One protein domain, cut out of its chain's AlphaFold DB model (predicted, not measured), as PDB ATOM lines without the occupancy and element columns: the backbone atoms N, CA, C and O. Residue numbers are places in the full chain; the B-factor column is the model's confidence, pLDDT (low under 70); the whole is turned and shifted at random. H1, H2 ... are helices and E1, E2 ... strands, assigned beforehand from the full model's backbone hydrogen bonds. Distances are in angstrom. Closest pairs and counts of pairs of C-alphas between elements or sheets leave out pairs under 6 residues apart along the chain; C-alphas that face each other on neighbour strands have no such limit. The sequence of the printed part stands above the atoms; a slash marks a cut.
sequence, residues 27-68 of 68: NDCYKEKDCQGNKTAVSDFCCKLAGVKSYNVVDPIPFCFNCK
ATOM      1  N   ASN A  27      -9.100 -13.473 -47.507       58.19
ATOM      2  CA  ASN A  27     -10.138 -14.100 -48.327       58.19
ATOM      3  C   ASN A  27      -9.885 -15.610 -48.416       58.19
ATOM      4  O   ASN A  27      -9.926 -16.213 -49.486       58.19
ATOM      5  N   ASP A  28      -9.558 -16.223 -47.286       66.69
ATOM      6  CA  ASP A  28      -9.409 -17.654 -47.175       66.69
ATOM      7  C   ASP A  28     -10.820 -18.230 -47.162       66.69
ATOM      8  O   ASP A  28     -11.547 -18.163 -46.172       66.69
ATOM      9  N   CYS A  29     -11.224 -18.715 -48.327       72.19
ATOM     10  CA  CYS A  29     -12.457 -19.443 -48.520       72.19
ATOM     11  C   CYS A  29     -12.181 -20.915 -48.216       72.19
ATOM     12  O   CYS A  29     -11.275 -21.504 -48.802       72.19
ATOM     13  N   TYR A  30     -12.932 -21.522 -47.305       75.69
ATOM     14  CA  TYR A  30     -12.734 -22.923 -46.933       75.69
ATOM     15  C   TYR A  30     -13.823 -23.804 -47.541       75.69
ATOM     16  O   TYR A  30     -14.994 -23.426 -47.573       75.69
ATOM     17  N   LYS A  31     -13.442 -24.995 -48.010       73.06
ATOM     18  CA  LYS A  31     -14.388 -25.988 -48.553       73.06
ATOM     19  C   LYS A  31     -15.104 -26.797 -47.456       73.06
ATOM     20  O   LYS A  31     -16.007 -27.584 -47.732       73.06
ATOM     21  N   GLU A  32     -14.688 -26.648 -46.204       71.94
ATOM     22  CA  GLU A  32     -15.295 -27.346 -45.074       71.94
ATOM     23  C   GLU A  32     -15.918 -26.354 -44.095       71.94
ATOM     24  O   GLU A  32     -15.626 -25.158 -44.084       71.94
ATOM     25  N   LYS A  33     -16.828 -26.853 -43.264       71.75
ATOM     26  CA  LYS A  33     -17.483 -26.046 -42.237       71.75
ATOM     27  C   LYS A  33     -16.442 -25.490 -41.249       71.75
ATOM     28  O   LYS A  33     -15.376 -26.069 -41.069       71.75
ATOM     29  N   ASP A  34     -16.763 -24.360 -40.619       70.56
ATOM     30  CA  ASP A  34     -15.969 -23.783 -39.526       70.56
ATOM     31  C   ASP A  34     -14.520 -23.424 -39.921       70.56
ATOM     32  O   ASP A  34     -13.612 -23.458 -39.097       70.56
ATOM     33  N   CYS A  35     -14.299 -23.062 -41.191       71.44
ATOM     34  CA  CYS A  35     -12.982 -22.696 -41.727       71.44
ATOM     35  C   CYS A  35     -11.917 -23.788 -41.525       71.44
ATOM     36  O   CYS A  35     -10.730 -23.495 -41.365       71.44
ATOM     37  N   GLN A  36     -12.333 -25.055 -41.507       68.31
ATOM     38  CA  GLN A  36     -11.412 -26.180 -41.432       68.31
ATOM     39  C   GLN A  36     -10.996 -26.646 -42.834       68.31
ATOM     40  O   GLN A  36     -11.647 -26.358 -43.840       68.31
ATOM     41  N   GLY A  37      -9.854 -27.326 -42.906       66.38
ATOM     42  CA  GLY A  37      -9.374 -27.940 -44.139       66.38
ATOM     43  C   GLY A  37      -8.704 -26.981 -45.129       66.38
ATOM     44  O   GLY A  37      -8.147 -25.939 -44.770       66.38
ATOM     45  N   ASN A  38      -8.691 -27.395 -46.398       63.50
ATOM     46  CA  ASN A  38      -7.945 -26.705 -47.445       63.50
ATOM     47  C   ASN A  38      -8.625 -25.397 -47.859       63.50
ATOM     48  O   ASN A  38      -9.797 -25.369 -48.247       63.50
ATOM     49  N   LYS A  39      -7.827 -24.327 -47.850       64.25
ATOM     50  CA  LYS A  39      -8.170 -23.051 -48.471       64.25
ATOM     51  C   LYS A  39      -8.364 -23.278 -49.965       64.25
ATOM     52  O   LYS A  39      -7.513 -23.870 -50.628       64.25
ATOM     53  N   THR A  40      -9.478 -22.806 -50.487       64.75
ATOM     54  CA  THR A  40      -9.774 -22.813 -51.912       64.75
ATOM     55  C   THR A  40      -9.752 -21.391 -52.451       64.75
ATOM     56  O   THR A  40      -9.828 -20.411 -51.705       64.75
ATOM     57  N   ALA A  41      -9.603 -21.273 -53.766       58.19
ATOM     58  CA  ALA A  41      -9.626 -19.984 -54.428       58.19
ATOM     59  C   ALA A  41     -10.989 -19.302 -54.218       58.19
ATOM     60  O   ALA A  41     -12.037 -19.943 -54.263       58.19
ATOM     61  N   VAL A  42     -10.959 -17.980 -54.038       60.34
ATOM     62  CA  VAL A  42     -12.077 -17.049 -53.757       60.34
ATOM     63  C   VAL A  42     -13.163 -17.015 -54.857       60.34
ATOM     64  O   VAL A  42     -14.002 -16.118 -54.907       60.34
ATOM     65  N   SER A  43     -13.151 -17.954 -55.805       57.75
ATOM     66  CA  SER A  43     -14.039 -17.952 -56.966       57.75
ATOM     67  C   SER A  43     -15.467 -18.413 -56.664       57.75
ATOM     68  O   SER A  43     -16.334 -18.219 -57.515       57.75
ATOM     69  N   ASP A  44     -15.735 -18.978 -55.484       67.69
ATOM     70  CA  ASP A  44     -17.053 -19.514 -55.140       67.69
ATOM     71  C   ASP A  44     -18.047 -18.440 -54.665       67.69
ATOM     72  O   ASP A  44     -17.685 -17.499 -53.954       67.69
ATOM     73  N   PHE A  45     -19.321 -18.583 -55.056       75.19
ATOM     74  CA  PHE A  45     -20.387 -17.604 -54.769       75.19
ATOM     75  C   PHE A  45     -20.491 -17.285 -53.272       75.19
ATOM     76  O   PHE A  45     -20.592 -16.119 -52.890       75.19
ATOM     77  N   CYS A  46     -20.390 -18.314 -52.430       74.50
ATOM     78  CA  CYS A  46     -20.455 -18.183 -50.980       74.50
ATOM     79  C   CYS A  46     -19.369 -17.262 -50.419       74.50
ATOM     80  O   CYS A  46     -19.654 -16.445 -49.556       74.50
ATOM     81  N   CYS A  47     -18.145 -17.323 -50.938       71.56
ATOM     82  CA  CYS A  47     -17.016 -16.571 -50.389       71.56
ATOM     83  C   CYS A  47     -16.919 -15.129 -50.898       71.56
ATOM     84  O   CYS A  47     -16.020 -14.389 -50.507       71.56
ATOM     85  N   LYS A  48     -17.866 -14.715 -51.744       72.44
ATOM     86  CA  LYS A  48     -18.098 -13.305 -52.082       72.44
ATOM     87  C   LYS A  48     -19.074 -12.630 -51.115       72.44
ATOM     88  O   LYS A  48     -19.197 -11.408 -51.140       72.44
ATOM     89  N   LEU A  49     -19.785 -13.403 -50.289       72.19
ATOM     90  CA  LEU A  49     -20.718 -12.870 -49.302       72.19
ATOM     91  C   LEU A  49     -19.953 -12.409 -48.059       72.19
ATOM     92  O   LEU A  49     -19.158 -13.148 -47.484       72.19
ATOM     93  N   ALA A  50     -20.227 -11.184 -47.609       68.06
ATOM     94  CA  ALA A  50     -19.615 -10.640 -46.405       68.06
ATOM     95  C   ALA A  50     -19.969 -11.499 -45.174       68.06
ATOM     96  O   ALA A  50     -21.141 -11.722 -44.874       68.06
ATOM     97  N   GLY A  51     -18.944 -11.975 -44.463       67.19
ATOM     98  CA  GLY A  51     -19.076 -12.815 -43.266       67.19
ATOM     99  C   GLY A  51     -19.000 -14.319 -43.534       67.19
ATOM    100  O   GLY A  51     -18.567 -15.062 -42.651       67.19
ATOM    101  N   VAL A  52     -19.316 -14.753 -44.757       69.19
ATOM    102  CA  VAL A  52     -19.204 -16.154 -45.165       69.19
ATOM    103  C   VAL A  52     -17.758 -16.444 -45.521       69.19
ATOM    104  O   VAL A  52     -17.185 -15.844 -46.428       69.19
ATOM    105  N   LYS A  53     -17.165 -17.387 -44.796       73.19
ATOM    106  CA  LYS A  53     -15.770 -17.790 -44.994       73.19
ATOM    107  C   LYS A  53     -15.631 -19.263 -45.354       73.19
ATOM    108  O   LYS A  53     -14.530 -19.713 -45.653       73.19
ATOM    109  N   SER A  54     -16.728 -20.018 -45.390       77.19
ATOM    110  CA  SER A  54     -16.687 -21.378 -45.902       77.19
ATOM    111  C   SER A  54     -17.946 -21.810 -46.636       77.19
ATOM    112  O   SER A  54     -18.999 -21.176 -46.550       77.19
ATOM    113  N   TYR A  55     -17.827 -22.884 -47.409       76.44
ATOM    114  CA  TYR A  55     -18.938 -23.481 -48.130       76.44
ATOM    115  C   TYR A  55     -18.767 -24.988 -48.242       76.44
ATOM    116  O   TYR A  55     -17.649 -25.477 -48.291       76.44
ATOM    117  N   ASN A  56     -19.872 -25.722 -48.312       77.88
ATOM    118  CA  ASN A  56     -19.884 -27.152 -48.595       77.88
ATOM    119  C   ASN A  56     -20.727 -27.399 -49.851       77.88
ATOM    120  O   ASN A  56     -21.829 -26.867 -49.960       77.88
ATOM    121  N   VAL A  57     -20.217 -28.190 -50.795       71.31
ATOM    122  CA  VAL A  57     -20.962 -28.585 -51.996       71.31
ATOM    123  C   VAL A  57     -21.499 -29.990 -51.773       71.31
ATOM    124  O   VAL A  57     -20.752 -30.964 -51.871       71.31
ATOM    125  N   VAL A  58     -22.794 -30.084 -51.478       75.31
ATOM    126  CA  VAL A  58     -23.519 -31.356 -51.511       75.31
ATOM    127  C   VAL A  58     -24.273 -31.360 -52.830       75.31
ATOM    128  O   VAL A  58     -25.255 -30.638 -52.988       75.31
ATOM    129  N   ASP A  59     -23.717 -32.091 -53.792       68.38
ATOM    130  CA  ASP A  59     -24.114 -32.131 -55.201       68.38
ATOM    131  C   ASP A  59     -25.645 -31.998 -55.400       68.38
ATOM    132  O   ASP A  59     -26.383 -32.850 -54.890       68.38
ATOM    133  N   PRO A  60     -26.171 -30.957 -56.089       66.12
ATOM    134  CA  PRO A  60     -25.501 -29.835 -56.766       66.12
ATOM    135  C   PRO A  60     -25.626 -28.476 -56.032       66.12
ATOM    136  O   PRO A  60     -25.477 -27.424 -56.657       66.12
ATOM    137  N   ILE A  61     -25.958 -28.450 -54.735       72.25
ATOM    138  CA  ILE A  61     -26.297 -27.210 -54.013       72.25
ATOM    139  C   ILE A  61     -25.122 -26.766 -53.121       72.25
ATOM    140  O   ILE A  61     -24.742 -27.494 -52.198       72.25
ATOM    141  N   PRO A  62     -24.547 -25.566 -53.343       73.31
ATOM    142  CA  PRO A  62     -23.561 -24.994 -52.437       73.31
ATOM    143  C   PRO A  62     -24.246 -24.431 -51.183       73.31
ATOM    144  O   PRO A  62     -25.127 -23.574 -51.263       73.31
ATOM    145  N   PHE A  63     -23.810 -24.883 -50.010       77.25
ATOM    146  CA  PHE A  63     -24.217 -24.352 -48.714       77.25
ATOM    147  C   PHE A  63     -23.137 -23.425 -48.176       77.25
ATOM    148  O   PHE A  63     -21.996 -23.843 -48.008       77.25
ATOM    149  N   CYS A  64     -23.505 -22.183 -47.883       81.19
ATOM    150  CA  CYS A  64     -22.603 -21.169 -47.353       81.19
ATOM    151  C   CYS A  64     -22.626 -21.167 -45.818       81.19
ATOM    152  O   CYS A  64     -23.703 -21.184 -45.218       81.19
ATOM    153  N   PHE A  65     -21.459 -21.082 -45.179       79.56
ATOM    154  CA  PHE A  65     -21.335 -21.042 -43.726       79.56
ATOM    155  C   PHE A  65     -20.430 -19.898 -43.264       79.56
ATOM    156  O   PHE A  65     -19.397 -19.580 -43.862       79.56
ATOM    157  N   ASN A  66     -20.814 -19.300 -42.140       75.06
ATOM    158  CA  ASN A  66     -19.906 -18.465 -41.370       75.06
ATOM    159  C   ASN A  66     -19.013 -19.368 -40.530       75.06
ATOM    160  O   ASN A  66     -19.478 -20.352 -39.954       75.06
ATOM    161  N   CYS A  67     -17.748 -18.992 -40.425       70.12
ATOM    162  CA  CYS A  67     -16.853 -19.608 -39.465       70.12
ATOM    163  C   CYS A  67     -17.133 -19.013 -38.088       70.12
ATOM    164  O   CYS A  67     -17.280 -17.794 -37.969       70.12
ATOM    165  N   LYS A  68     -17.289 -19.881 -37.090       65.19
ATOM    166  CA  LYS A  68     -17.524 -19.497 -35.696       65.19
ATOM    167  C   LYS A  68     -16.227 -19.392 -34.915       65.19
ATOM    168  O   LYS A  68     -15.301 -20.174 -35.217       65.19
TER     169      LYS A  68
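Overview. This is residues 27 to 68 of the 68 residues of an uncharacterized protein of Amphimedon queenslandica (UniProt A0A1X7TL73). A hairpin of two antiparallel strands, E1 and E2, runs along the longest axis, with the short helix H1 packed on it and a looping stretch with no named element, residues 27 to 44, beside it. In that stretch residues 29 to 30 pair with residues 39 to 40, antiparallel. The printed part has 42 residues, with H1, E1 and E2 in that order; the class is mixed, helices and strands, with under half of the residues in named elements. It is compact, with a radius of gyration of the C-alphas of 8.8 A, and rounded, spanning 23 by 18 by 18 A.

Arrangement. E1, residues 52 to 58, and E2, residues 61 to 66, form a hairpin, antiparallel at 151 degrees; N 56 and O 63, at 2.9 A, and N 65 and O 54, at 2.8 A, are within hydrogen-bond range. The closest C-alphas of E2 and H1, residues 45 to 48, are those of Cys 64 and Cys 46, 5.2 A apart. H1 is too short for any O i to N i+4 pair.

Along the chain. E1 is 17.0 A long and E2 16.6 A. C-alpha 45 begins H1 at (-20.387, -17.604, -54.769), and C-alpha 66 ends E2 at (-19.906, -18.465, -41.370).

Size, cuts and confidence. The C-alphas farthest apart, of Pro 60 and Lys 68, are 24.8 A apart. The printed part has no cut, and both links are tight. Mean pLDDT of the printed part is 70.3; 17 residues are under 70, among them residues 36 to 44.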